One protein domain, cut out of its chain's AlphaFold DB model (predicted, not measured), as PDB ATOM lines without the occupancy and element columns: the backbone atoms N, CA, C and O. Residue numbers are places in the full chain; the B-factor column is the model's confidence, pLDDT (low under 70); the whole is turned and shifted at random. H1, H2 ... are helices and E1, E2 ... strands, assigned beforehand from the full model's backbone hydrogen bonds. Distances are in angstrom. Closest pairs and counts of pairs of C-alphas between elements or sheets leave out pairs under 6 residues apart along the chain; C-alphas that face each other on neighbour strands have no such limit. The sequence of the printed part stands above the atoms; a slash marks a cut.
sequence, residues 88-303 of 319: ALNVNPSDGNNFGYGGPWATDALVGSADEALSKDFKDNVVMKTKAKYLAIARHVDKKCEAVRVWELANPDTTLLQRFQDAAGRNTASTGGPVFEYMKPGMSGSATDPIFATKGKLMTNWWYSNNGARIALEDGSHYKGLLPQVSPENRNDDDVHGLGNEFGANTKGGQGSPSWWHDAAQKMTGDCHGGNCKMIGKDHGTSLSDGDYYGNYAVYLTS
ATOM      1  N   ALA A  88      18.825  11.116   9.619       98.56
ATOM      2  CA  ALA A  88      20.104  10.652  10.148       98.56
ATOM      3  C   ALA A  88      19.961  10.116  11.573       98.56
ATOM      4  O   ALA A  88      20.537   9.080  11.903       98.56
ATOM      5  N   LEU A  89      19.188  10.813  12.407       97.88
ATOM      6  CA  LEU A  89      18.897  10.397  13.773       97.88
ATOM      7  C   LEU A  89      17.525  10.889  14.231       97.88
ATOM      8  O   LEU A  89      17.021  11.891  13.730       97.88
ATOM      9  N   ASN A  90      16.967  10.213  15.222       98.69
ATOM     10  CA  ASN A  90      15.855  10.703  16.014       98.69
ATOM     11  C   ASN A  90      16.180  10.499  17.488       98.69
ATOM     12  O   ASN A  90      16.696   9.444  17.851       98.69
ATOM     13  N   VAL A  91      15.859  11.502  18.296       98.62
ATOM     14  CA  VAL A  91      15.957  11.453  19.755       98.62
ATOM     15  C   VAL A  91      14.549  11.371  20.316       98.62
ATOM     16  O   VAL A  91      13.739  12.265  20.044       98.62
ATOM     17  N   ASN A  92      14.256  10.326  21.084       98.44
ATOM     18  CA  ASN A  92      13.059  10.247  21.905       98.44
ATOM     19  C   ASN A  92      13.455  10.359  23.379       98.44
ATOM     20  O   ASN A  92      13.871   9.365  23.948       98.44
ATOM     21  N   PRO A  93      13.227  11.512  24.031       98.06
ATOM     22  CA  PRO A  93      13.619  11.705  25.426       98.06
ATOM     23  C   PRO A  93      12.824  10.884  26.468       98.06
ATOM     24  O   PRO A  93      12.732  11.293  27.627       98.06
ATOM     25  N   SER A  94      12.092   9.834  26.094       98.06
ATOM     26  CA  SER A  94      11.199   9.064  26.983       98.06
ATOM     27  C   SER A  94      10.971   7.608  26.551       98.06
ATOM     28  O   SER A  94       9.943   7.025  26.916       98.06
ATOM     29  N   ASP A  95      11.864   7.015  25.763       97.38
ATOM     30  CA  ASP A  95      11.764   5.620  25.322       97.38
ATOM     31  C   ASP A  95      12.694   4.640  26.065       97.38
ATOM     32  O   ASP A  95      12.630   3.430  25.819       97.38
ATOM     33  N   GLY A  96      13.481   5.140  27.019       95.12
ATOM     34  CA  GLY A  96      14.376   4.373  27.877       95.12
ATOM     35  C   GLY A  96      15.787   4.192  27.320       95.12
ATOM     36  O   GLY A  96      16.562   3.424  27.903       95.12
ATOM     37  N   ASN A  97      16.128   4.844  26.207       94.56
ATOM     38  CA  ASN A  97      17.475   4.833  25.644       94.56
ATOM     39  C   ASN A  97      18.279   6.060  26.093       94.56
ATOM     40  O   ASN A  97      17.838   6.856  26.909       94.56
ATOM     41  N   ASN A  98      19.544   6.117  25.676       94.75
ATOM     42  CA  ASN A  98      20.491   7.130  26.128       94.75
ATOM     43  C   ASN A  98      21.069   7.866  24.926       94.75
ATOM     44  O   ASN A  98      22.059   7.407  24.344       94.75
ATOM     45  N   PHE A  99      20.482   9.019  24.605       94.25
ATOM     46  CA  PHE A  99      21.014  10.041  23.708       94.25
ATOM     47  C   PHE A  99      22.142  10.895  24.313       94.25
ATOM     48  O   PHE A  99      22.837  11.620  23.601       94.25
ATOM     49  N   GLY A 100      22.393  10.772  25.616       91.81
ATOM     50  CA  GLY A 100      23.476  11.437  26.342       91.81
ATOM     51  C   GLY A 100      24.876  11.257  25.740       91.81
ATOM     52  O   GLY A 100      25.135  10.432  24.857       91.81
ATOM     53  N   TYR A 101      25.834  12.047  26.238       89.62
ATOM     54  CA  TYR A 101      27.157  12.170  25.613       89.62
ATOM     55  C   TYR A 101      27.871  10.818  25.428       89.62
ATOM     56  O   TYR A 101      28.470  10.588  24.383       89.62
ATOM     57  N   GLY A 102      27.770   9.891  26.383       89.88
ATOM     58  CA  GLY A 102      28.369   8.550  26.295       89.88
ATOM     59  C   GLY A 102      27.576   7.502  25.506       89.88
ATOM     60  O   GLY A 102      28.000   6.348  25.454       89.88
ATOM     61  N   GLY A 103      26.423   7.860  24.938       92.75
ATOM     62  CA  GLY A 103      25.558   6.935  24.214       92.75
ATOM     63  C   GLY A 103      26.147   6.437  22.882       92.75
ATOM     64  O   GLY A 103      27.221   6.868  22.446       92.75
ATOM     65  N   PRO A 104      25.443   5.536  22.172       94.44
ATOM     66  CA  PRO A 104      25.961   4.846  20.985       94.44
ATOM     67  C   PRO A 104      26.138   5.736  19.740       94.44
ATOM     68  O   PRO A 104      26.465   5.237  18.662       94.44
ATOM     69  N   TRP A 105      25.950   7.050  19.832       93.25
ATOM     70  CA  TRP A 105      25.796   7.976  18.697       93.25
ATOM     71  C   TRP A 105      27.075   8.215  17.906       93.25
ATOM     72  O   TRP A 105      27.013   8.409  16.696       93.25
ATOM     73  N   ALA A 106      28.231   8.117  18.565       93.50
ATOM     74  CA  ALA A 106      29.538   8.235  17.922       93.50
ATOM     75  C   ALA A 106      30.014   6.931  17.245       93.50
ATOM     76  O   ALA A 106      31.011   6.930  16.526       93.50
ATOM     77  N   THR A 107      29.334   5.801  17.446       94.56
ATOM     78  CA  THR A 107      29.724   4.530  16.806       94.56
ATOM     79  C   THR A 107      29.221   4.454  15.357       94.56
ATOM     80  O   THR A 107      28.173   5.016  15.038       94.56
ATOM     81  N   ASP A 108      29.916   3.740  14.463       96.88
ATOM     82  CA  ASP A 108      29.396   3.407  13.118       96.88
ATOM     83  C   ASP A 108      28.482   2.172  13.190       96.88
ATOM     84  O   ASP A 108      28.776   1.111  12.643       96.88
ATOM     85  N   ALA A 109      27.395   2.293  13.944       97.12
ATOM     86  CA  ALA A 109      26.405   1.240  14.122       97.12
ATOM     87  C   ALA A 109      24.998   1.828  14.058       97.12
ATOM     88  O   ALA A 109      24.783   2.939  14.539       97.12
ATOM     89  N   LEU A 110      24.057   1.089  13.474       97.06
ATOM     90  CA  LEU A 110      22.632   1.417  13.512       97.06
ATOM     91  C   LEU A 110      22.141   1.440  14.969       97.06
ATOM     92  O   LEU A 110      22.517   0.576  15.761       97.06
ATOM     93  N   VAL A 111      21.290   2.409  15.304       97.75
ATOM     94  CA  VAL A 111      20.512   2.423  16.554       97.75
ATOM     95  C   VAL A 111      19.036   2.362  16.179       97.75
ATOM     96  O   VAL A 111      18.611   3.091  15.283       97.75
ATOM     97  N   GLY A 112      18.277   1.487  16.838       97.00
ATOM     98  CA  GLY A 112      16.855   1.289  16.556       97.00
ATOM     99  C   GLY A 112      16.584   0.612  15.206       97.00
ATOM    100  O   GLY A 112      17.397  -0.159  14.693       97.00
ATOM    101  N   SER A 113      15.407   0.884  14.640       96.88
ATOM    102  CA  SER A 113      14.961   0.364  13.342       96.88
ATOM    103  C   SER A 113      14.227   1.443  12.543       96.88
ATOM    104  O   SER A 113      13.689   2.383  13.125       96.88
ATOM    105  N   ALA A 114      14.188   1.307  11.213       96.06
ATOM    106  CA  ALA A 114      13.540   2.282  10.332       96.06
ATOM    107  C   ALA A 114      12.029   2.431  10.611       96.06
ATOM    108  O   ALA A 114      11.507   3.543  10.594       96.06
ATOM    109  N   ASP A 115      11.342   1.332  10.937       96.81
ATOM    110  CA  ASP A 115       9.895   1.328  11.206       96.81
ATOM    111  C   ASP A 115       9.528   2.153  12.449       96.81
ATOM    112  O   ASP A 115       8.468   2.787  12.514       96.81
ATOM    113  N   GLU A 116      10.432   2.176  13.429       97.69
ATOM    114  CA  GLU A 116      10.264   2.874  14.704       97.69
ATOM    115  C   GLU A 116      11.024   4.207  14.753       97.69
ATOM    116  O   GLU A 116      11.012   4.877  15.787       97.69
ATOM    117  N   ALA A 117      11.639   4.622  13.640       97.75
ATOM    118  CA  ALA A 117      12.629   5.696  13.603       97.75
ATOM    119  C   ALA A 117      12.123   7.063  14.080       97.75
ATOM    120  O   ALA A 117      12.916   7.891  14.491       97.75
ATOM    121  N   LEU A 118      10.813   7.311  14.032       98.38
ATOM    122  CA  LEU A 118      10.184   8.560  14.493       98.38
ATOM    123  C   LEU A 118       9.326   8.362  15.754       98.38
ATOM    124  O   LEU A 118       8.531   9.225  16.128       98.38
ATOM    125  N   SER A 119       9.444   7.210  16.399       97.88
ATOM    126  CA  SER A 119       8.786   6.898  17.673       97.88
ATOM    127  C   SER A 119       9.769   6.486  18.759       97.88
ATOM    128  O   SER A 119       9.383   6.449  19.921       97.88
ATOM    129  N   LYS A 120      11.011   6.179  18.394       97.94
ATOM    130  CA  LYS A 120      12.086   5.763  19.285       97.94
ATOM    131  C   LYS A 120      13.395   6.414  18.868       97.94
ATOM    132  O   LYS A 120      13.496   6.966  17.768       97.94
ATOM    133  N   ASP A 121      14.378   6.305  19.734       98.06
ATOM    134  CA  ASP A 121      15.768   6.571  19.444       98.06
ATOM    135  C   ASP A 121      16.230   5.803  18.204       98.06
ATOM    136  O   ASP A 121      16.073   4.583  18.073       98.06
ATOM    137  N   PHE A 122      16.790   6.547  17.255       98.56
ATOM    138  CA  PHE A 122      17.187   6.018  15.961       98.56
ATOM    139  C   PHE A 122      18.439   6.704  15.447       98.56
ATOM    140  O   PHE A 122      18.635   7.903  15.634       98.56
ATOM    141  N   LYS A 123      19.279   5.945  14.750       98.44
ATOM    142  CA  LYS A 123      20.424   6.482  14.016       98.44
ATOM    143  C   LYS A 123      20.702   5.623  12.797       98.44
ATOM    144  O   LYS A 123      21.166   4.493  12.943       98.44
ATOM    145  N   ASP A 124      20.515   6.186  11.612       98.50
ATOM    146  CA  ASP A 124      20.899   5.539  10.363       98.50
ATOM    147  C   ASP A 124      22.402   5.733  10.133       98.50
ATOM    148  O   ASP A 124      22.879   6.824   9.808       98.50
ATOM    149  N   ASN A 125      23.183   4.667  10.301       97.38
ATOM    150  CA  ASN A 125      24.632   4.760  10.169       97.38
ATOM    151  C   ASN A 125      25.088   5.060   8.730       97.38
ATOM    152  O   ASN A 125      26.164   5.627   8.543       97.38
ATOM    153  N   VAL A 126      24.285   4.733   7.711       98.25
ATOM    154  CA  VAL A 126      24.573   5.077   6.315       98.25
ATOM    155  C   VAL A 126      24.347   6.568   6.091       98.25
ATOM    156  O   VAL A 126      25.243   7.239   5.578       98.25
ATOM    157  N   VAL A 127      23.207   7.113   6.524       98.56
ATOM    158  CA  VAL A 127      22.895   8.545   6.386       98.56
ATOM    159  C   VAL A 127      23.862   9.401   7.204       98.56
ATOM    160  O   VAL A 127      24.349  10.410   6.697       98.56
ATOM    161  N   MET A 128      24.256   8.969   8.405       98.25
ATOM    162  CA  MET A 128      25.264   9.661   9.223       98.25
ATOM    163  C   MET A 128      26.625   9.823   8.514       98.25
ATOM    164  O   MET A 128      27.368  10.749   8.842       98.25
ATOM    165  N   LYS A 129      26.946   8.960   7.535       98.38
ATOM    166  CA  LYS A 129      28.160   9.011   6.692       98.38
ATOM    167  C   LYS A 129      27.973   9.775   5.379       98.38
ATOM    168  O   LYS A 129      28.910   9.868   4.586       98.38
ATOM    169  N   THR A 130      26.786  10.312   5.115       97.31
ATOM    170  CA  THR A 130      26.555  11.114   3.912       97.31
ATOM    171  C   THR A 130      27.114  12.523   4.078       97.31
ATOM    172  O   THR A 130      27.061  13.123   5.154       97.31
ATOM    173  N   LYS A 131      27.677  13.046   2.989       97.88
ATOM    174  CA  LYS A 131      27.996  14.467   2.860       97.88
ATOM    175  C   LYS A 131      26.698  15.239   2.673       97.88
ATOM    176  O   LYS A 131      25.810  14.782   1.951       97.88
ATOM    177  N   ALA A 132      26.605  16.396   3.309       97.94
ATOM    178  CA  ALA A 132      25.392  17.193   3.323       97.94
ATOM    179  C   ALA A 132      25.741  18.674   3.321       97.94
ATOM    180  O   ALA A 132      26.702  19.094   3.962       97.94
ATOM    181  N   LYS A 133      24.933  19.471   2.626       98.19
ATOM    182  CA  LYS A 133      25.032  20.931   2.669       98.19
ATOM    183  C   LYS A 133      24.192  21.512   3.802       98.19
ATOM    184  O   LYS A 133      24.600  22.487   4.433       98.19
ATOM    185  N   TYR A 134      23.049  20.893   4.080       98.56
ATOM    186  CA  TYR A 134      22.094  21.358   5.071       98.56
ATOM    187  C   TYR A 134      21.773  20.268   6.092       98.56
ATOM    188  O   TYR A 134      21.683  19.084   5.760       98.56
ATOM    189  N   LEU A 135      21.573  20.700   7.336       98.69
ATOM    190  CA  LEU A 135      21.089  19.881   8.440       98.69
ATOM    191  C   LEU A 135      19.822  20.520   8.996       98.69
ATOM    192  O   LEU A 135      19.842  21.692   9.369       98.69
ATOM    193  N   ALA A 136      18.740  19.751   9.064       98.75
ATOM    194  CA  ALA A 136      17.497  20.157   9.700       98.75
ATOM    195  C   ALA A 136      17.338  19.451  11.044       98.75
ATOM    196  O   ALA A 136      17.582  18.253  11.121       98.75
ATOM    197  N   ILE A 137      16.891  20.163  12.075       98.81
ATOM    198  CA  ILE A 137      16.386  19.564  13.315       98.81
ATOM    199  C   ILE A 137      14.898  19.875  13.380       98.81
ATOM    200  O   ILE A 137      14.518  21.046  13.467       98.81
ATOM    201  N   ALA A 138      14.069  18.839  13.309       98.69
ATOM    202  CA  ALA A 138      12.620  18.916  13.348       98.69
ATOM    203  C   ALA A 138      12.089  18.313  14.653       98.69
ATOM    204  O   ALA A 138      12.343  17.145  14.945       98.69
ATOM    205  N   ARG A 139      11.319  19.086  15.424       98.62
ATOM    206  CA  ARG A 139      10.572  18.555  16.567       98.62
ATOM    207  C   ARG A 139       9.225  18.032  16.112       98.62
ATOM    208  O   ARG A 139       8.525  18.710  15.354       98.62
ATOM    209  N   HIS A 140       8.829  16.870  16.612       98.50
ATOM    210  CA  HIS A 140       7.546  16.273  16.271       98.50
ATOM    211  C   HIS A 140       6.905  15.500  17.420       98.50
ATOM    212  O   HIS A 140       7.571  14.996  18.321       98.50
ATOM    213  N   VAL A 141       5.585  15.348  17.329       97.56
ATOM    214  CA  VAL A 141       4.777  14.471  18.184       97.56
ATOM    215  C   VAL A 141       3.986  13.554  17.260       97.56
ATOM    216  O   VAL A 141       3.357  14.038  16.321       97.56
ATOM    217  N   ASP A 142       4.071  12.237  17.460       96.25
ATOM    218  CA  ASP A 142       3.403  11.237  16.610       96.25
ATOM    219  C   ASP A 142       3.660  11.456  15.109       96.25
ATOM    220  O   ASP A 142       2.753  11.476  14.273       96.25
ATOM    221  N   LYS A 143       4.937  11.684  14.775       97.88
ATOM    222  CA  LYS A 143       5.436  12.027  13.432       97.88
ATOM    223  C   LYS A 143       4.910  13.354  12.864       97.88
ATOM    224  O   LYS A 143       5.311  13.737  11.773       97.88
ATOM    225  N   LYS A 144       4.038  14.096  13.550       98.19
ATOM    226  CA  LYS A 144       3.565  15.412  13.091       98.19
ATOM    227  C   LYS A 144       4.595  16.477  13.426       98.19
ATOM    228  O   LYS A 144       4.880  16.709  14.600       98.19
ATOM    229  N   CYS A 145       5.146  17.114  12.396       98.50
ATOM    230  CA  CYS A 145       6.147  18.156  12.577       98.50
ATOM    231  C   CYS A 145       5.517  19.380  13.257       98.50
ATOM    232  O   CYS A 145       4.510  19.919  12.793       98.50
ATOM    233  N   GLU A 146       6.093  19.808  14.378       98.12
ATOM    234  CA  GLU A 146       5.670  21.016  15.089       98.12
ATOM    235  C   GLU A 146       6.604  22.188  14.825       98.12
ATOM    236  O   GLU A 146       6.161  23.332  14.787       98.12
ATOM    237  N   ALA A 147       7.893  21.923  14.648       98.50
ATOM    238  CA  ALA A 147       8.867  22.953  14.350       98.50
ATOM    239  C   ALA A 147      10.073  22.361  13.632       98.50
ATOM    240  O   ALA A 147      10.404  21.196  13.830       98.50
ATOM    241  N   VAL A 148      10.751  23.171  12.828       98.69
ATOM    242  CA  VAL A 148      12.019  22.814  12.199       98.69
ATOM    243  C   VAL A 148      12.927  24.028  12.111       98.69
ATOM    244  O   VAL A 148      12.473  25.151  11.891       98.69
ATOM    245  N   ARG A 149      14.225  23.795  12.269       98.69
ATOM    246  CA  ARG A 149      15.276  24.739  11.897       98.69
ATOM    247  C   ARG A 149      16.294  24.044  11.027       98.69
ATOM    248  O   ARG A 149      16.603  22.878  11.252       98.69
ATOM    249  N   VAL A 150      16.803  24.774  10.047       98.75
ATOM    250  CA  VAL A 150      17.779  24.276   9.083       98.75
ATOM    251  C   VAL A 150      19.017  25.141   9.141       98.75
ATOM    252  O   VAL A 150      18.913  26.361   9.054       98.75
ATOM    253  N   TRP A 151      20.186  24.521   9.225       98.81
ATOM    254  CA  TRP A 151      21.480  25.191   9.163       98.81
ATOM    255  C   TRP A 151      22.230  24.785   7.900       98.81
ATOM    256  O   TRP A 151      22.165  23.634   7.471       98.81
ATOM    257  N   GLU A 152      22.984  25.725   7.336       98.62
ATOM    258  CA  GLU A 152      24.007  25.427   6.334       98.62
ATOM    259  C   GLU A 152      25.301  25.004   7.035       98.62
ATOM    260  O   GLU A 152      25.809  25.713   7.911       98.62
ATOM    261  N   LEU A 153      25.822  23.835   6.674       98.44
ATOM    262  CA  LEU A 153      27.013  23.265   7.293       98.44
ATOM    263  C   LEU A 153      28.277  23.978   6.800       98.44
ATOM    264  O   LEU A 153      28.472  24.178   5.605       98.44
ATOM    265  N   ALA A 154      29.173  24.319   7.730       97.19
ATOM    266  CA  ALA A 154      30.420  25.031   7.433       97.19
ATOM    267  C   ALA A 154      31.399  24.209   6.586       97.19
ATOM    268  O   ALA A 154      32.182  24.766   5.821       97.19
ATOM    269  N   ASN A 155      31.353  22.884   6.729       95.75
ATOM    270  CA  ASN A 155      32.128  21.960   5.915       95.75
ATOM    271  C   ASN A 155      31.216  20.811   5.460       95.75
ATOM    272  O   ASN A 155      30.982  19.891   6.254       95.75
ATOM    273  N   PRO A 156      30.678  20.860   4.228       95.25
ATOM    274  CA  PRO A 156      29.763  19.836   3.730       95.25
ATOM    275  C   PRO A 156      30.441  18.478   3.488       95.25
ATOM    276  O   PRO A 156      29.758  17.456   3.410       95.25
ATOM    277  N   ASP A 157      31.778  18.438   3.418       96.44
ATOM    278  CA  ASP A 157      32.541  17.192   3.307       96.44
ATOM    279  C   ASP A 157      32.708  16.467   4.650       96.44
ATOM    280  O   ASP A 157      33.004  15.272   4.662       96.44
ATOM    281  N   THR A 158      32.515  17.164   5.778       96.56
ATOM    282  CA  THR A 158      32.534  16.551   7.112       96.56
ATOM    283  C   THR A 158      31.149  16.022   7.468       96.56
ATOM    284  O   THR A 158      30.233  16.786   7.795       96.56
ATOM    285  N   THR A 159      31.029  14.698   7.443       97.25
ATOM    286  CA  THR A 159      29.802  13.948   7.748       97.25
ATOM    287  C   THR A 159      29.363  14.128   9.203       97.25
ATOM    288  O   THR A 159      30.170  14.464  10.075       97.25
ATOM    289  N   LEU A 160      28.087  13.865   9.500       96.88
ATOM    290  CA  LEU A 160      27.577  13.966  10.870       96.88
ATOM    291  C   LEU A 160      28.236  12.937  11.807       96.88
ATOM    292  O   LEU A 160      28.550  13.270  12.949       96.88
ATOM    293  N   LEU A 161      28.548  11.733  11.308       97.06
ATOM    294  CA  LEU A 161      29.291  10.723  12.068       97.06
ATOM    295  C   LEU A 161      30.681  11.227  12.475       97.06
ATOM    296  O   LEU A 161      31.045  11.116  13.642       97.06
ATOM    297  N   GLN A 162      31.435  11.822  11.545       96.00
ATOM    298  CA  GLN A 162      32.763  12.374  11.845       96.00
ATOM    299  C   GLN A 162      32.696  13.461  12.922       96.00
ATOM    300  O   GLN A 162      33.533  13.482  13.819       96.00
ATOM    301  N   ARG A 163      31.669  14.322  12.884       94.50
ATOM    302  CA  ARG A 163      31.452  15.360  13.910       94.50
ATOM    303  C   ARG A 163      31.203  14.765  15.296       94.50
ATOM    304  O   ARG A 163      31.643  15.336  16.286       94.50
ATOM    305  N   PHE A 164      30.508  13.630  15.370       94.06
ATOM    306  CA  PHE A 164      30.210  12.944  16.633       94.06
ATOM    307  C   PHE A 164      31.385  12.081  17.127       94.06
ATOM    308  O   PHE A 164      31.504  11.837  18.329       94.06
ATOM    309  N   GLN A 165      32.254  11.628  16.220       93.38
ATOM    310  CA  GLN A 165      33.461  10.851  16.522       93.38
ATOM    311  C   GLN A 165      34.662  11.697  16.940       93.38
ATOM    312  O   GLN A 165      35.596  11.166  17.540       93.38
ATOM    313  N   ASP A 166      34.656  12.991  16.637       87.75
ATOM    314  CA  ASP A 166      35.716  13.908  17.034       87.75
ATOM    315  C   ASP A 166      35.714  14.139  18.553       87.75
ATOM    316  O   ASP A 166      35.111  15.085  19.056       87.75
ATOM    317  N   ALA A 167      36.394  13.255  19.286       67.69
ATOM    318  CA  ALA A 167      36.522  13.309  20.741       67.69
ATOM    319  C   ALA A 167      37.268  14.565  21.237       67.69
ATOM    320  O   ALA A 167      37.016  15.025  22.349       67.69
ATOM    321  N   ALA A 168      38.154  15.148  20.416       66.19
ATOM    322  CA  ALA A 168      38.800  16.425  20.729       66.19
ATOM    323  C   ALA A 168      37.821  17.611  20.617       66.19
ATOM    324  O   ALA A 168      38.031  18.609  21.301       66.19
ATOM    325  N   GLY A 169      36.741  17.451  19.840       71.31
ATOM    326  CA  GLY A 169      35.435  18.112  19.932       71.31
ATOM    327  C   GLY A 169      35.384  19.644  19.889       71.31
ATOM    328  O   GLY A 169      36.349  20.325  19.562       71.31
ATOM    329  N   ARG A 170      34.201  20.187  20.233       89.06
ATOM    330  CA  ARG A 170      33.806  21.618  20.172       89.06
ATOM    331  C   ARG A 170      33.637  22.176  18.754       89.06
ATOM    332  O   ARG A 170      34.109  23.258  18.403       89.06
ATOM    333  N   ASN A 171      32.887  21.446  17.936       92.00
ATOM    334  CA  ASN A 171      32.701  21.761  16.527       92.00
ATOM    335  C   ASN A 171      31.637  22.841  16.310       92.00
ATOM    336  O   ASN A 171      30.448  22.591  16.510       92.00
ATOM    337  N   THR A 172      32.046  24.001  15.788       95.44
ATOM    338  CA  THR A 172      31.108  24.935  15.141       95.44
ATOM    339  C   THR A 172      30.693  24.341  13.798       95.44
ATOM    340  O   THR A 172      31.453  24.367  12.831       95.44
ATOM    341  N   ALA A 173      29.517  23.719  13.750       96.56
ATOM    342  CA  ALA A 173      29.109  22.892  12.621       96.56
ATOM    343  C   ALA A 173      28.526  23.691  11.450       96.56
ATOM    344  O   ALA A 173      28.618  23.231  10.312       96.56
ATOM    345  N   SER A 174      27.959  24.873  11.707       98.38
ATOM    346  CA  SER A 174      27.312  25.712  10.692       98.38
ATOM    347  C   SER A 174      28.064  27.011  10.392       98.38
ATOM    348  O   SER A 174      28.818  27.521  11.221       98.38
ATOM    349  N   THR A 175      27.835  27.570   9.199       97.12
ATOM    350  CA  THR A 175      28.390  28.876   8.782       97.12
ATOM    351  C   THR A 175      27.784  30.048   9.562       97.12
ATOM    352  O   THR A 175      28.441  31.064   9.785       97.12
ATOM    353  N   GLY A 176      26.537  29.898  10.009       97.69
ATOM    354  CA  GLY A 176      25.766  30.912  10.723       97.69
ATOM    355  C   GLY A 176      24.574  30.307  11.460       97.69
ATOM    356  O   GLY A 176      24.556  29.108  11.746       97.69
ATOM    357  N   GLY A 177      23.587  31.146  11.781       98.25
ATOM    358  CA  GLY A 177      22.308  30.704  12.341       98.25
ATOM    359  C   GLY A 177      21.420  29.964  11.331       98.25
ATOM    360  O   GLY A 177      21.861  29.680  10.214       98.25
ATOM    361  N   PRO A 178      20.167  29.652  11.709       98.31
ATOM    362  CA  PRO A 178      19.235  28.971  10.821       98.31
ATOM    363  C   PRO A 178      19.011  29.736   9.507       98.31
ATOM    364  O   PRO A 178      18.784  30.944   9.508       98.31
ATOM    365  N   VAL A 179      19.054  29.021   8.381       98.31
ATOM    366  CA  VAL A 179      18.776  29.529   7.024       98.31
ATOM    367  C   VAL A 179      17.327  29.290   6.583       98.31
ATOM    368  O   VAL A 179      16.892  29.845   5.569       98.31
ATOM    369  N   PHE A 180      16.596  28.465   7.335       98.12
ATOM    370  CA  PHE A 180      15.158  28.236   7.233       98.12
ATOM    371  C   PHE A 180      14.617  27.852   8.612       98.12
ATOM    372  O   PHE A 180      15.281  27.141   9.373       98.12
ATOM    373  N   GLU A 181      13.407  28.306   8.925       98.06
ATOM    374  CA  GLU A 181      12.713  27.949  10.154       98.06
ATOM    375  C   GLU A 181      11.198  27.910   9.953       98.06
ATOM    376  O   GLU A 181      10.627  28.689   9.191       98.06
ATOM    377  N   TYR A 182      10.551  27.006  10.678       97.81
ATOM    378  CA  TYR A 182       9.112  27.001  10.892       97.81
ATOM    379  C   TYR A 182       8.850  26.611  12.343       97.81
ATOM    380  O   TYR A 182       9.480  25.694  12.866       97.81
ATOM    381  N   MET A 183       7.904  27.286  12.987       97.38
ATOM    382  CA  MET A 183       7.421  26.925  14.315       97.38
ATOM    383  C   MET A 183       5.906  27.054  14.341       97.38
ATOM    384  O   MET A 183       5.359  28.128  14.078       97.38
ATOM    385  N   LYS A 184       5.224  25.967  14.691       96.31
ATOM    386  CA  LYS A 184       3.781  25.949  14.894       96.31
ATOM    387  C   LYS A 184       3.408  26.907  16.035       96.31
ATOM    388  O   LYS A 184       3.943  26.782  17.142       96.31
ATOM    389  N   PRO A 185       2.470  27.845  15.818       95.12
ATOM    390  CA  PRO A 185       2.010  28.738  16.874       95.12
ATOM    391  C   PRO A 185       1.478  27.968  18.088       95.12
ATOM    392  O   PRO A 185       0.696  27.028  17.945       95.12
ATOM    393  N   GLY A 186       1.891  28.380  19.289       93.19
ATOM    394  CA  GLY A 186       1.425  27.786  20.546       93.19
ATOM    395  C   GLY A 186       2.004  26.405  20.873       93.19
ATOM    396  O   GLY A 186       1.476  25.735  21.757       93.19
ATOM    397  N   MET A 187       3.066  25.966  20.188       94.25
ATOM    398  CA  MET A 187       3.749  24.709  20.509       94.25
ATOM    399  C   MET A 187       4.235  24.689  21.975       94.25
ATOM    400  O   MET A 187       4.767  25.686  22.487       94.25
ATOM    401  N   SER A 188       4.063  23.545  22.647       94.31
ATOM    402  CA  SER A 188       4.495  23.361  24.041       94.31
ATOM    403  C   SER A 188       6.003  23.586  24.179       94.31
ATOM    404  O   SER A 188       6.762  23.274  23.258       94.31
ATOM    405  N   GLY A 189       6.440  24.163  25.298       93.81
ATOM    406  CA  GLY A 189       7.861  24.396  25.568       93.81
ATOM    407  C   GLY A 189       8.543  25.431  24.665       93.81
ATOM    408  O   GLY A 189       9.755  25.559  24.721       93.81
ATOM    409  N   SER A 190       7.822  26.201  23.843       94.38
ATOM    410  CA  SER A 190       8.421  27.165  22.891       94.38
ATOM    411  C   SER A 190       9.407  28.179  23.496       94.38
ATOM    412  O   SER A 190      10.284  28.661  22.786       94.38
ATOM    413  N   ALA A 191       9.296  28.497  24.789       93.31
ATOM    414  CA  ALA A 191      10.212  29.402  25.497       93.31
ATOM    415  C   ALA A 191      11.390  28.695  26.199       93.31
ATOM    416  O   ALA A 191      12.330  29.356  26.645       93.31
ATOM    417  N   THR A 192      11.332  27.370  26.309       94.62
ATOM    418  CA  THR A 192      12.244  26.522  27.093       94.62
ATOM    419  C   THR A 192      12.795  25.350  26.279       94.62
ATOM    420  O   THR A 192      13.500  24.507  26.814       94.62
ATOM    421  N   ASP A 193      12.500  25.261  24.987       96.69
ATOM    422  CA  ASP A 193      13.017  24.212  24.117       96.69
ATOM    423  C   ASP A 193      14.504  24.470  23.782       96.69
ATOM    424  O   ASP A 193      14.847  25.586  23.371       96.69
ATOM    425  N   PRO A 194      15.399  23.474  23.925       95.88
ATOM    426  CA  PRO A 194      16.840  23.651  23.731       95.88
ATOM    427  C   PRO A 194      17.241  24.000  22.297       95.88
ATOM    428  O   PRO A 194      18.343  24.504  22.083       95.88
ATOM    429  N   ILE A 195      16.373  23.752  21.314       97.88
ATOM    430  CA  ILE A 195      16.628  24.032  19.900       97.88
ATOM    431  C   ILE A 195      15.810  25.221  19.416       97.88
ATOM    432  O   ILE A 195      16.315  26.018  18.627       97.88
ATOM    433  N   PHE A 196      14.558  25.358  19.856       97.31
ATOM    434  CA  PHE A 196      13.633  26.364  19.314       97.31
ATOM    435  C   PHE A 196      13.575  27.659  20.134       97.31
ATOM    436  O   PHE A 196      13.317  28.720  19.564       97.31
ATOM    437  N   ALA A 197      13.912  27.617  21.427       95.62
ATOM    438  CA  ALA A 197      14.024  28.815  22.265       95.62
ATOM    439  C   ALA A 197      15.442  29.427  22.284       95.62
ATOM    440  O   ALA A 197      15.656  30.508  22.841       95.62
ATOM    441  N   THR A 198      16.418  28.735  21.700       95.50
ATOM    442  CA  THR A 198      17.828  29.143  21.552       95.50
ATOM    443  C   THR A 198      18.068  29.757  20.167       95.50
ATOM    444  O   THR A 198      17.125  29.889  19.385       95.50
ATOM    445  N   LYS A 199      19.282  30.224  19.851       95.25
ATOM    446  CA  LYS A 199      19.630  30.880  18.575       95.25
ATOM    447  C   LYS A 199      21.096  30.644  18.200       95.25
ATOM    448  O   LYS A 199      21.883  30.108  18.970       95.25
ATOM    449  N   GLY A 200      21.473  31.112  17.013       97.12
ATOM    450  CA  GLY A 200      22.865  31.148  16.569       97.12
ATOM    451  C   GLY A 200      23.316  29.865  15.878       97.12
ATOM    452  O   GLY A 200      22.499  29.093  15.360       97.12
ATOM    453  N   LYS A 201      24.637  29.690  15.796       98.31
ATOM    454  CA  LYS A 201      25.243  28.564  15.079       98.31
ATOM    455  C   LYS A 201      24.935  27.228  15.736       98.31
ATOM    456  O   LYS A 201      24.814  27.134  16.956       98.31
ATOM    457  N   LEU A 202      24.879  26.195  14.906       98.12
ATOM    458  CA  LEU A 202      24.843  24.808  15.330       98.12
ATOM    459  C   LEU A 202      26.218  24.414  15.870       98.12
ATOM    460  O   LEU A 202      27.224  24.507  15.161       98.12
ATOM    461  N   MET A 203      26.248  23.945  17.108       96.56
ATOM    462  CA  MET A 203      27.430  23.410  17.771       96.56
ATOM    463  C   MET A 203      27.253  21.903  17.933       96.56
ATOM    464  O   MET A 203      26.186  21.435  18.328       96.56
ATOM    465  N   THR A 204      28.294  21.134  17.622       95.44
ATOM    466  CA  THR A 204      28.281  19.674  17.772       95.44
ATOM    467  C   THR A 204      29.447  19.197  18.618       95.44
ATOM    468  O   THR A 204      30.541  19.765  18.582       95.44
ATOM    469  N   ASN A 205      29.197  18.141  19.382       92.69
ATOM    470  CA  ASN A 205      30.159  17.499  20.266       92.69
ATOM    471  C   ASN A 205      30.920  18.477  21.181       92.69
ATOM    472  O   ASN A 205      32.148  18.433  21.305       92.69
ATOM    473  N   TRP A 206      30.186  19.408  21.785       93.62
ATOM    474  CA  TRP A 206      30.737  20.464  22.618       93.62
ATOM    475  C   TRP A 206      31.048  19.942  24.017       93.62
ATOM    476  O   TRP A 206      30.185  19.955  24.888       93.62
ATOM    477  N   TRP A 207      32.269  19.451  24.228       93.00
ATOM    478  CA  TRP A 207      32.758  19.091  25.560       93.00
ATOM    479  C   TRP A 207      33.396  20.296  26.255       93.00
ATOM    480  O   TRP A 207      33.915  21.209  25.607       93.00
ATOM    481  N   TYR A 208      33.370  20.278  27.582       92.62
ATOM    482  CA  TYR A 208      34.016  21.263  28.438       92.62
ATOM    483  C   TYR A 208      34.175  20.667  29.847       92.62
ATOM    484  O   TYR A 208      33.243  20.085  30.388       92.62
ATOM    485  N   SER A 209      35.379  20.730  30.419       93.38
ATOM    486  CA  SER A 209      35.781  20.013  31.638       93.38
ATOM    487  C   SER A 209      35.404  18.523  31.578       93.38
ATOM    488  O   SER A 209      36.012  17.760  30.827       93.38
ATOM    489  N   ASN A 210      34.402  18.122  32.354       93.38
ATOM    490  CA  ASN A 210      33.843  16.779  32.489       93.38
ATOM    491  C   ASN A 210      32.376  16.732  32.016       93.38
ATOM    492  O   ASN A 210      31.635  15.807  32.343       93.38
ATOM    493  N   ASN A 211      31.957  17.748  31.264       93.75
ATOM    494  CA  ASN A 211      30.594  17.960  30.812       93.75
ATOM    495  C   ASN A 211      30.571  18.042  29.282       93.75
ATOM    496  O   ASN A 211      31.615  18.145  28.620       93.75
ATOM    497  N   GLY A 212      29.391  17.961  28.677       93.00
ATOM    498  CA  GLY A 212      29.271  18.160  27.242       93.00
ATOM    499  C   GLY A 212      27.866  18.016  26.686       93.00
ATOM    500  O   GLY A 212      26.978  17.500  27.354       93.00
ATOM    501  N   ALA A 213      27.701  18.445  25.434       94.31
ATOM    502  CA  ALA A 213      26.482  18.300  24.638       94.31
ATOM    503  C   ALA A 213      26.812  17.784  23.228       94.31
ATOM    504  O   ALA A 213      27.744  18.280  22.582       94.31
ATOM    505  N   ARG A 214      26.048  16.815  22.711       95.12
ATOM    506  CA  ARG A 214      26.197  16.330  21.329       95.12
ATOM    507  C   ARG A 214      25.717  17.365  20.325       95.12
ATOM    508  O   ARG A 214      26.389  17.566  19.315       95.12
ATOM    509  N   ILE A 215      24.613  18.043  20.622       97.06
ATOM    510  CA  ILE A 215      24.082  19.157  19.838       97.06
ATOM    511  C   ILE A 215      23.707  20.289  20.796       97.06
ATOM    512  O   ILE A 215      22.949  20.082  21.734       97.06
ATOM    513  N   ALA A 216      24.202  21.493  20.540       96.19
ATOM    514  CA  ALA A 216      23.828  22.716  21.249       96.19
ATOM    515  C   ALA A 216      23.809  23.886  20.258       96.19
ATOM    516  O   ALA A 216      24.301  23.752  19.135       96.19
ATOM    517  N   LEU A 217      23.266  25.035  20.655       97.31
ATOM    518  CA  LEU A 217      23.343  26.255  19.856       97.31
ATOM    519  C   LEU A 217      24.265  27.295  20.503       97.31
ATOM    520  O   LEU A 217      24.473  27.319  21.712       97.31
ATOM    521  N   GLU A 218      24.839  28.158  19.669       96.69
ATOM    522  CA  GLU A 218      25.782  29.202  20.084       96.69
ATOM    523  C   GLU A 218      25.204  30.152  21.137       96.69
ATOM    524  O   GLU A 218      25.936  30.566  22.029       96.69
ATOM    525  N   ASP A 219      23.918  30.497  21.034       94.69
ATOM    526  CA  ASP A 219      23.242  31.464  21.894       94.69
ATOM    527  C   ASP A 219      22.027  30.833  22.588       94.69
ATOM    528  O   ASP A 219      21.123  30.278  21.959       94.69
ATOM    529  N   GLY A 220      21.996  30.931  23.913       91.56
ATOM    530  CA  GLY A 220      20.891  30.461  24.738       91.56
ATOM    531  C   GLY A 220      20.987  29.006  25.190       91.56
ATOM    532  O   GLY A 220      20.241  28.656  26.097       91.56
ATOM    533  N   SER A 221      21.895  28.184  24.646       93.81
ATOM    534  CA  SER A 221      22.191  26.876  25.256       93.81
ATOM    535  C   SER A 221      22.806  27.022  26.641       93.81
ATOM    536  O   SER A 221      22.580  26.158  27.470       93.81
ATOM    537  N   HIS A 222      23.505  28.126  26.918       93.31
ATOM    538  CA  HIS A 222      23.851  28.537  28.275       93.31
ATOM    539  C   HIS A 222      23.146  29.850  28.615       93.31
ATOM    540  O   HIS A 222      23.112  30.788  27.819       93.31
ATOM    541  N   TYR A 223      22.605  29.945  29.831       89.25
ATOM    542  CA  TYR A 223      21.853  31.122  30.275       89.25
ATOM    543  C   TYR A 223      22.668  32.435  30.384       89.25
ATOM    544  O   TYR A 223      22.065  33.500  30.511       89.25
ATOM    545  N   LYS A 224      24.014  32.396  30.338       89.44
ATOM    546  CA  LYS A 224      24.908  33.557  30.555       89.44
ATOM    547  C   LYS A 224      25.585  34.108  29.299       89.44
ATOM    548  O   LYS A 224      26.480  34.940  29.422       89.44
ATOM    549  N   GLY A 225      25.173  33.698  28.103       90.38
ATOM    550  CA  GLY A 225      25.697  34.247  26.851       90.38
ATOM    551  C   GLY A 225      26.171  33.171  25.886       90.38
ATOM    552  O   GLY A 225      25.668  32.050  25.896       90.38
ATOM    553  N   LEU A 226      27.124  33.534  25.025       94.19
ATOM    554  CA  LEU A 226      27.521  32.691  23.902       94.19
ATOM    555  C   LEU A 226      28.397  31.521  24.348       94.19
ATOM    556  O   LEU A 226      29.434  31.728  24.979       94.19
ATOM    557  N   LEU A 227      28.030  30.310  23.930       92.19
ATOM    558  CA  LEU A 227      28.642  29.038  24.321       92.19
ATOM    559  C   LEU A 227      30.193  29.027  24.279       92.19
ATOM    560  O   LEU A 227      30.795  28.594  25.264       92.19
ATOM    561  N   PRO A 228      30.883  29.557  23.238       90.12
ATOM    562  CA  PRO A 228      32.351  29.636  23.214       90.12
ATOM    563  C   PRO A 228      32.980  30.423  24.365       90.12
ATOM    564  O   PRO A 228      34.127  30.158  24.722       90.12
ATOM    565  N   GLN A 229      32.245  31.387  24.916       92.06
ATOM    566  CA  GLN A 229      32.717  32.318  25.937       92.06
ATOM    567  C   GLN A 229      32.398  31.824  27.346       92.06
ATOM    568  O   GLN A 229      33.223  31.972  28.244       92.06
ATOM    569  N   VAL A 230      31.207  31.255  27.536       91.69
ATOM    570  CA  VAL A 230      30.703  30.885  28.866       91.69
ATOM    571  C   VAL A 230      31.039  29.451  29.259       91.69
ATOM    572  O   VAL A 230      31.288  29.220  30.435       91.69
ATOM    573  N   SER A 231      31.200  28.543  28.286       92.75
ATOM    574  CA  SER A 231      31.669  27.164  28.508       92.75
ATOM    575  C   SER A 231      32.957  26.875  27.718       92.75
ATOM    576  O   SER A 231      32.946  26.131  26.721       92.75
ATOM    577  N   PRO A 232      34.092  27.497  28.106       92.56
ATOM    578  CA  PRO A 232      35.414  27.122  27.616       92.56
ATOM    579  C   PRO A 232      35.844  25.747  28.148       92.56
ATOM    580  O   PRO A 232      35.289  25.238  29.115       92.56
ATOM    581  N   GLU A 233      36.876  25.151  27.548       92.50
ATOM    582  CA  GLU A 233      37.331  23.777  27.838       92.50
ATOM    583  C   GLU A 233      37.598  23.452  29.312       92.50
ATOM    584  O   GLU A 233      37.501  22.298  29.704       92.50
ATOM    585  N   ASN A 234      37.983  24.430  30.127       91.00
ATOM    586  CA  ASN A 234      38.342  24.242  31.534       91.00
ATOM    587  C   ASN A 234      37.227  24.655  32.504       91.00
ATOM    588  O   ASN A 234      37.449  24.710  33.715       91.00
ATOM    589  N   ARG A 235      36.050  24.997  31.984       91.56
ATOM    590  CA  ARG A 235      34.896  25.384  32.779       91.56
ATOM    591  C   ARG A 235      34.107  24.141  33.157       91.56
ATOM    592  O   ARG A 235      33.801  23.331  32.296       91.56
ATOM    593  N   ASN A 236      33.792  24.007  34.437       90.25
ATOM    594  CA  ASN A 236      32.906  22.967  34.941       90.25
ATOM    595  C   ASN A 236      31.609  23.635  35.405       90.25
ATOM    596  O   ASN A 236      31.584  24.229  36.485       90.25
ATOM    597  N   ASP A 237      30.593  23.626  34.545       87.06
ATOM    598  CA  ASP A 237      29.236  24.083  34.851       87.06
ATOM    599  C   ASP A 237      28.180  23.203  34.178       87.06
ATOM    600  O   ASP A 237      28.409  22.588  33.141       87.06
ATOM    601  N   ASP A 238      26.994  23.142  34.761       89.19
ATOM    602  CA  ASP A 238      25.916  22.264  34.285       89.19
ATOM    603  C   ASP A 238      24.915  23.047  33.424       89.19
ATOM    604  O   ASP A 238      23.746  22.695  33.302       89.19
ATOM    605  N   ASP A 239      25.387  24.148  32.841       88.56
ATOM    606  CA  ASP A 239      24.538  25.194  32.287       88.56
ATOM    607  C   ASP A 239      24.364  25.096  30.772       88.56
ATOM    608  O   ASP A 239      23.622  25.889  30.192       88.56
ATOM    609  N   VAL A 240      25.061  24.173  30.104       92.25
ATOM    610  CA  VAL A 240      24.866  23.922  28.674       92.25
ATOM    611  C   VAL A 240      23.714  22.946  28.498       92.25
ATOM    612  O   VAL A 240      23.825  21.778  28.850       92.25
ATOM    613  N   HIS A 241      22.642  23.405  27.863       92.25
ATOM    614  CA  HIS A 241      21.451  22.624  27.556       92.25
ATOM    615  C   HIS A 241      21.266  22.504  26.042       92.25
ATOM    616  O   HIS A 241      21.327  23.485  25.289       92.25
ATOM    617  N   GLY A 242      21.068  21.271  25.599       95.44
ATOM    618  CA  GLY A 242      21.025  20.882  24.201       95.44
ATOM    619  C   GLY A 242      20.366  19.517  24.050       95.44
ATOM    620  O   GLY A 242      19.484  19.161  24.836       95.44
ATOM    621  N   LEU A 243      20.810  18.772  23.041       97.50
ATOM    622  CA  LEU A 243      20.514  17.354  22.889       97.50
ATOM    623  C   LEU A 243      21.781  16.542  23.177       97.50
ATOM    624  O   LEU A 243      22.864  16.847  22.660       97.50
ATOM    625  N   GLY A 244      21.620  15.472  23.944       95.81
ATOM    626  CA  GLY A 244      22.645  14.480  24.230       95.81
ATOM    627  C   GLY A 244      23.731  15.019  25.137       95.81
ATOM    628  O   GLY A 244      24.872  15.231  24.723       95.81
ATOM    629  N   ASN A 245      23.364  15.270  26.381       94.31
ATOM    630  CA  ASN A 245      24.183  15.984  27.338       94.31
ATOM    631  C   ASN A 245      24.739  15.070  28.438       94.31
ATOM    632  O   ASN A 245      24.344  13.912  28.588       94.31
ATOM    633  N   GLU A 246      25.702  15.603  29.185       94.06
ATOM    634  CA  GLU A 246      26.361  14.968  30.325       94.06
ATOM    635  C   GLU A 246      26.960  16.046  31.241       94.06
ATOM    636  O   GLU A 246      27.635  16.950  30.743       94.06
ATOM    637  N   PHE A 247      26.753  15.932  32.558       93.12
ATOM    638  CA  PHE A 247      27.273  16.877  33.568       93.12
ATOM    639  C   PHE A 247      28.309  16.267  34.531       93.12
ATOM    640  O   PHE A 247      28.626  16.832  35.576       93.12
ATOM    641  N   GLY A 248      28.841  15.079  34.227       92.06
ATOM    642  CA  GLY A 248      29.678  14.375  35.192       92.06
ATOM    643  C   GLY A 248      30.455  13.182  34.656       92.06
ATOM    644  O   GLY A 248      30.482  12.150  35.324       92.06
ATOM    645  N   ALA A 249      31.110  13.287  33.496       93.31
ATOM    646  CA  ALA A 249      31.884  12.181  32.924       93.31
ATOM    647  C   ALA A 249      33.187  12.604  32.228       93.31
ATOM    648  O   ALA A 249      33.518  13.772  32.075       93.31
ATOM    649  N   ASN A 250      33.951  11.626  31.744       91.75
ATOM    650  CA  ASN A 250      35.064  11.892  30.836       91.75
ATOM    651  C   ASN A 250      34.544  12.132  29.404       91.75
ATOM    652  O   ASN A 250      34.800  11.341  28.492       91.75
ATOM    653  N   THR A 251      33.800  13.222  29.204       91.25
ATOM    654  CA  THR A 251      33.220  13.594  27.901       91.25
ATOM    655  C   THR A 251      34.296  13.868  26.856       91.25
ATOM    656  O   THR A 251      34.152  13.456  25.712       91.25
ATOM    657  N   LYS A 252      35.448  14.424  27.247       90.56
ATOM    658  CA  LYS A 252      36.621  14.539  26.362       90.56
ATOM    659  C   LYS A 252      37.084  13.182  25.807       90.56
ATOM    660  O   LYS A 252      37.598  13.096  24.698       90.56
ATOM    661  N   GLY A 253      36.910  12.106  26.573       89.25
ATOM    662  CA  GLY A 253      37.157  10.730  26.139       89.25
ATOM    663  C   GLY A 253      35.966  10.057  25.449       89.25
ATOM    664  O   GLY A 253      36.026   8.855  25.205       89.25
ATOM    665  N   GLY A 254      34.876  10.783  25.179       88.38
ATOM    666  CA  GLY A 254      33.640  10.231  24.624       88.38
ATOM    667  C   GLY A 254      32.809   9.410  25.614       88.38
ATOM    668  O   GLY A 254      31.938   8.661  25.182       88.38
ATOM    669  N   GLN A 255      33.087   9.500  26.917       90.88
ATOM    670  CA  GLN A 255      32.421   8.698  27.946       90.88
ATOM    671  C   GLN A 255      31.233   9.443  28.563       90.88
ATOM    672  O   GLN A 255      31.208  10.673  28.594       90.88
ATOM    673  N   GLY A 256      30.278   8.674  29.085       92.50
ATOM    674  CA  GLY A 256      29.157   9.159  29.891       92.50
ATOM    675  C   GLY A 256      29.178   8.551  31.291       92.50
ATOM    676  O   GLY A 256      29.954   7.634  31.577       92.50
ATOM    677  N   SER A 257      28.323   9.067  32.163       93.75
ATOM    678  CA  SER A 257      28.078   8.556  33.508       93.75
ATOM    679  C   SER A 257      26.711   7.866  33.564       93.75
ATOM    680  O   SER A 257      25.885   8.083  32.685       93.75
ATOM    681  N   PRO A 258      26.421   7.038  34.582       93.19
ATOM    682  CA  PRO A 258      25.060   6.553  34.823       93.19
ATOM    683  C   PRO A 258      24.154   7.605  35.493       93.19
ATOM    684  O   PRO A 258      22.942   7.415  35.567       93.19
ATOM    685  N   SER A 259      24.725   8.695  36.013       94.88
ATOM    686  CA  SER A 259      24.040   9.605  36.937       94.88
ATOM    687  C   SER A 259      23.593  10.917  36.301       94.88
ATOM    688  O   SER A 259      22.551  11.433  36.693       94.88
ATOM    689  N   TRP A 260      24.333  11.431  35.318       95.06
ATOM    690  CA  TRP A 260      24.184  12.813  34.842       95.06
ATOM    691  C   TRP A 260      23.995  12.949  33.324       95.06
ATOM    692  O   TRP A 260      23.913  14.066  32.809       95.06
ATOM    693  N   TRP A 261      23.905  11.831  32.601       95.94
ATOM    694  CA  TRP A 261      23.528  11.825  31.187       95.94
ATOM    695  C   TRP A 261      22.065  12.241  31.009       95.94
ATOM    696  O   TRP A 261      21.259  12.045  31.916       95.94
ATOM    697  N   HIS A 262      21.713  12.803  29.857       96.50
ATOM    698  CA  HIS A 262      20.320  13.066  29.489       96.50
ATOM    699  C   HIS A 262      20.168  13.332  27.996       96.50
ATOM    700  O   HIS A 262      21.094  13.817  27.336       96.50
ATOM    701  N   ASP A 263      18.976  13.064  27.480       97.75
ATOM    702  CA  ASP A 263      18.693  13.155  26.049       97.75
ATOM    703  C   ASP A 263      18.445  14.575  25.582       97.75
ATOM    704  O   ASP A 263      18.940  14.996  24.536       97.75
ATOM    705  N   ALA A 264      17.694  15.328  26.374       96.75
ATOM    706  CA  ALA A 264      17.396  16.719  26.116       96.75
ATOM    707  C   ALA A 264      17.147  17.437  27.441       96.75
ATOM    708  O   ALA A 264      16.495  16.905  28.339       96.75
ATOM    709  N   ALA A 265      17.638  18.666  27.559       92.38
ATOM    710  CA  ALA A 265      17.349  19.521  28.704       92.38
ATOM    711  C   ALA A 265      16.583  20.763  28.274       92.38
ATOM    712  O   ALA A 265      16.768  21.279  27.172       92.38
ATOM    713  N   GLN A 266      15.734  21.273  29.162       92.44
ATOM    714  CA  GLN A 266      15.069  22.543  28.915       92.44
ATOM    715  C   GLN A 266      16.113  23.668  28.867       92.44
ATOM    716  O   GLN A 266      16.999  23.754  29.714       92.44
ATOM    717  N   LYS A 267      15.987  24.567  27.887       89.62
ATOM    718  CA  LYS A 267      16.686  25.848  27.892       89.62
ATOM    719  C   LYS A 267      16.364  26.571  29.197       89.62
ATOM    720  O   LYS A 267      15.206  26.897  29.473       89.62
ATOM    721  N   MET A 268      17.412  26.936  29.919       81.12
ATOM    722  CA  MET A 268      17.281  27.656  31.175       81.12
ATOM    723  C   MET A 268      17.201  29.176  30.976       81.12
ATOM    724  O   MET A 268      17.681  29.757  29.994       81.12
ATOM    725  N   THR A 269      16.539  29.838  31.924       79.31
ATOM    726  CA  THR A 269      16.483  31.307  32.056       79.31
ATOM    727  C   THR A 269      17.303  31.815  33.243       79.31
ATOM    728  O   THR A 269      17.390  33.023  33.456       79.31
ATOM    729  N   GLY A 270      17.920  30.908  33.997       83.38
ATOM    730  CA  GLY A 270      18.734  31.191  35.168       83.38
ATOM    731  C   GLY A 270      19.643  30.014  35.504       83.38
ATOM    732  O   GLY A 270      19.708  29.048  34.747       83.38
ATOM    733  N   ASP A 271      20.325  30.134  36.639       79.88
ATOM    734  CA  ASP A 271      21.299  29.154  37.116       79.88
ATOM    735  C   ASP A 271      20.649  27.803  37.397       79.88
ATOM    736  O   ASP A 271      19.650  27.723  38.122       79.88
ATOM    737  N   CYS A 272      21.224  26.756  36.819       79.62
ATOM    738  CA  CYS A 272      20.737  25.400  36.929       79.62
ATOM    739  C   CYS A 272      21.920  24.475  37.174       79.62
ATOM    740  O   CYS A 272      22.843  24.419  36.376       79.62
ATOM    741  N   HIS A 273      21.919  23.769  38.297       75.62
ATOM    742  CA  HIS A 273      23.031  22.924  38.686       75.62
ATOM    743  C   HIS A 273      22.546  21.577  39.213       75.62
ATOM    744  O   HIS A 273      21.768  21.497  40.175       75.62
ATOM    745  N   GLY A 274      23.036  20.507  38.587       76.81
ATOM    746  CA  GLY A 274      22.681  19.137  38.907       76.81
ATOM    747  C   GLY A 274      21.170  18.878  38.919       76.81
ATOM    748  O   GLY A 274      20.457  19.109  37.945       76.81
ATOM    749  N   GLY A 275      20.668  18.359  40.041       79.25
ATOM    750  CA  GLY A 275      19.309  17.816  40.141       79.25
ATOM    751  C   GLY A 275      18.169  18.839  40.087       79.25
ATOM    752  O   GLY A 275      17.012  18.433  40.016       79.25
ATOM    753  N   ASN A 276      18.453  20.147  40.125       83.50
ATOM    754  CA  ASN A 276      17.414  21.169  39.943       83.50
ATOM    755  C   ASN A 276      17.088  21.424  38.456       83.50
ATOM    756  O   ASN A 276      16.128  22.144  38.162       83.50
ATOM    757  N   CYS A 277      17.856  20.827  37.540       86.19
ATOM    758  CA  CYS A 277      17.632  20.930  36.111       86.19
ATOM    759  C   CYS A 277      16.528  20.006  35.636       86.19
ATOM    760  O   CYS A 277      16.482  18.825  35.971       86.19
ATOM    761  N   LYS A 278      15.631  20.577  34.830       88.94
ATOM    762  CA  LYS A 278      14.509  19.857  34.242       88.94
ATOM    763  C   LYS A 278      14.917  19.274  32.906       88.94
ATOM    764  O   LYS A 278      15.178  20.012  31.949       88.94
ATOM    765  N   MET A 279      14.961  17.953  32.858       94.56
ATOM    766  CA  MET A 279      15.166  17.229  31.615       94.56
ATOM    767  C   MET A 279      13.856  17.198  30.836       94.56
ATOM    768  O   MET A 279      12.775  17.272  31.413       94.56
ATOM    769  N   ILE A 280      13.929  17.158  29.516       96.56
ATOM    770  CA  ILE A 280      12.737  16.923  28.706       96.56
ATOM    771  C   ILE A 280      12.488  15.422  28.734       96.56
ATOM    772  O   ILE A 280      13.376  14.650  28.392       96.56
ATOM    773  N   GLY A 281      11.284  15.019  29.137       97.06
ATOM    774  CA  GLY A 281      10.945  13.606  29.251       97.06
ATOM    775  C   GLY A 281      11.581  12.914  30.462       97.06
ATOM    776  O   GLY A 281      11.656  13.502  31.541       97.06
ATOM    777  N   LYS A 282      11.957  11.644  30.283       97.56
ATOM    778  CA  LYS A 282      12.340  10.682  31.332       97.56
ATOM    779  C   LYS A 282      13.706  10.032  31.109       97.56
ATOM    780  O   LYS A 282      14.188   9.318  31.986       97.56
ATOM    781  N   ASP A 283      14.318  10.259  29.950       97.56
ATOM    782  CA  ASP A 283      15.577   9.618  29.587       97.56
ATOM    783  C   ASP A 283      16.751  10.469  30.060       97.56
ATOM    784  O   ASP A 283      17.221  11.413  29.413       97.56
ATOM    785  N   HIS A 284      17.167  10.146  31.281       96.81
ATOM    786  CA  HIS A 284      18.305  10.737  31.957       96.81
ATOM    787  C   HIS A 284      18.869   9.817  33.046       96.81
ATOM    788  O   HIS A 284      18.277   8.816  33.456       96.81
ATOM    789  N   GLY A 285      20.039  10.186  33.556       95.88
ATOM    790  CA  GLY A 285      20.701   9.507  34.655       95.88
ATOM    791  C   GLY A 285      20.007   9.701  36.001       95.88
ATOM    792  O   GLY A 285      19.145  10.560  36.193       95.88
ATOM    793  N   THR A 286      20.421   8.894  36.975       95.00
ATOM    794  CA  THR A 286      19.756   8.766  38.285       95.00
ATOM    795  C   THR A 286      19.787  10.015  39.170       95.00
ATOM    796  O   THR A 286      19.140  10.027  40.215       95.00
ATOM    797  N   SER A 287      20.593  11.024  38.832       94.50
ATOM    798  CA  SER A 287      20.757  12.250  39.625       94.50
ATOM    799  C   SER A 287      19.985  13.445  39.063       94.50
ATOM    800  O   SER A 287      20.037  14.531  39.641       94.50
ATOM    801  N   LEU A 288      19.268  13.243  37.958       94.12
ATOM    802  CA  LEU A 288      18.430  14.242  37.306       94.12
ATOM    803  C   LEU A 288      16.949  13.921  37.533       94.12
ATOM    804  O   LEU A 288      16.603  12.846  38.026       94.12
ATOM    805  N   SER A 289      16.086  14.886  37.225       92.00
ATOM    806  CA  SER A 289      14.640  14.756  37.411       92.00
ATOM    807  C   SER A 289      13.901  14.913  36.090       92.00
ATOM    808  O   SER A 289      14.242  15.791  35.286       92.00
ATOM    809  N   ASP A 290      12.833  14.130  35.948       95.00
ATOM    810  CA  ASP A 290      11.889  14.232  34.847       95.00
ATOM    811  C   ASP A 290      11.360  15.666  34.715       95.00
ATOM    812  O   ASP A 290      11.133  16.392  35.695       95.00
ATOM    813  N   GLY A 291      11.073  16.052  33.481       93.62
ATOM    814  CA  GLY A 291      10.339  17.267  33.174       93.62
ATOM    815  C   GLY A 291       9.300  17.030  32.094       93.62
ATOM    816  O   GLY A 291       8.954  15.902  31.741       93.62
ATOM    817  N   ASP A 292       8.754  18.126  31.582       95.25
ATOM    818  CA  ASP A 292       7.714  18.052  30.566       95.25
ATOM    819  C   ASP A 292       8.265  17.444  29.274       95.25
ATOM    820  O   ASP A 292       9.354  17.791  28.814       95.25
ATOM    821  N   TYR A 293       7.478  16.568  28.659       96.88
ATOM    822  CA  TYR A 293       7.777  16.016  27.345       96.88
ATOM    823  C   TYR A 293       7.287  16.971  26.247       96.88
ATOM    824  O   TYR A 293       6.106  17.324  26.198       96.88
ATOM    825  N   TYR A 294       8.193  17.399  25.363       96.75
ATOM    826  CA  TYR A 294       7.886  18.325  24.261       96.75
ATOM    827  C   TYR A 294       7.724  17.634  22.903       96.75
ATOM    828  O   TYR A 294       7.226  18.258  21.964       96.75
ATOM    829  N   GLY A 295       8.134  16.371  22.794       97.69
ATOM    830  CA  GLY A 295       8.201  15.625  21.545       97.69
ATOM    831  C   GLY A 295       9.588  15.043  21.288       97.69
ATOM    832  O   GLY A 295      10.505  15.189  22.096       97.69
ATOM    833  N   ASN A 296       9.711  14.419  20.125       98.56
ATOM    834  CA  ASN A 296      10.944  13.848  19.602       98.56
ATOM    835  C   ASN A 296      11.687  14.870  18.735       98.56
ATOM    836  O   ASN A 296      11.062  15.781  18.180       98.56
ATOM    837  N   TYR A 297      12.997  14.687  18.578       98.81
ATOM    838  CA  TYR A 297      13.856  15.529  17.744       98.81
ATOM    839  C   TYR A 297      14.483  14.704  16.618       98.81
ATOM    840  O   TYR A 297      15.432  13.953  16.836       98.81
ATOM    841  N   ALA A 298      13.990  14.896  15.398       98.81
ATOM    842  CA  ALA A 298      14.495  14.246  14.198       98.81
ATOM    843  C   ALA A 298      15.514  15.140  13.482       98.81
ATOM    844  O   ALA A 298      15.236  16.306  13.195       98.81
ATOM    845  N   VAL A 299      16.686  14.598  13.152       98.81
ATOM    846  CA  VAL A 299      17.727  15.303  12.395       98.81
ATOM    847  C   VAL A 299      17.807  14.750  10.985       98.81
ATOM    848  O   VAL A 299      18.083  13.566  10.788       98.81
ATOM    849  N   TYR A 300      17.614  15.626  10.005       98.81
ATOM    850  CA  TYR A 300      17.677  15.295   8.588       98.81
ATOM    851  C   TYR A 300      18.872  15.948   7.914       98.81
ATOM    852  O   TYR A 300      19.292  17.045   8.283       98.81
ATOM    853  N   LEU A 301      19.369  15.294   6.870       98.62
ATOM    854  CA  LEU A 301      20.447  15.783   6.023       98.62
ATOM    855  C   LEU A 301      19.977  15.890   4.571       98.62
ATOM    856  O   LEU A 301      19.248  15.024   4.081       98.62
ATOM    857  N   THR A 302      20.429  16.928   3.872       97.81
ATOM    858  CA  THR A 302      20.288  17.042   2.415       97.81
ATOM    859  C   THR A 302      21.455  17.823   1.808       97.81
ATOM    860  O   THR A 302      22.146  18.589   2.488       97.81
ATOM    861  N   SER A 303      21.677  17.635   0.509       96.56
ATOM    862  CA  SER A 303      22.591  18.457  -0.299       96.56
ATOM    863  C   SER A 303      21.849  19.399  -1.251       96.56
ATOM    864  O   SER A 303      22.499  20.167  -1.956       96.56
TER     865      SER A 303
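AT A GLANCE: This is residues 88 to 303 of the 319 residues of the protein "Hypothetical protein" of Symbiodinium pilosum (UniProt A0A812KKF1). Regular structure is little: two twisted antiparallel sheets, E1-E9-E2-E3-E4 and E5-E6-E7-E8, share one rounded body with long loops, H2 and H3 on the second. The 216 printed residues, 76 in named elements, run E1 H1 E2 E3 H2 E4 E5 E6 H3 E7 E8 E9, mostly strand. The whole is compact, radius of gyration of the C-alphas 15.2 A, spans 38 by 36 by 30 A.

HOW THE PARTS SIT: In the larger sheet, E9, residues 296 to 302, has E1, 88 to 91, and E2, 134 to 141, as neighbours; N 298 and O 138 are within hydrogen-bond range, 2.8 A. E3, 144 to 152, and E5, 199 to 208, come closest at the C-alphas of Trp 151 and Leu 202, 7.0 A. H3, 227 to 230, is over E6, 211 to 222, height over the sheet 8.0 A. In H2, 160 to 165, every O i to N i+4 pair is within range.

IN THESE COORDINATES: E3 spans 23.7 A. E1 begins at C-alpha 88 (20.104, 10.652, 10.148); E9 ends at C-alpha 302 (20.288, 17.042, 2.415).

THE WHOLE: The printed part has no cut. Residues 167 to 168 are under 70.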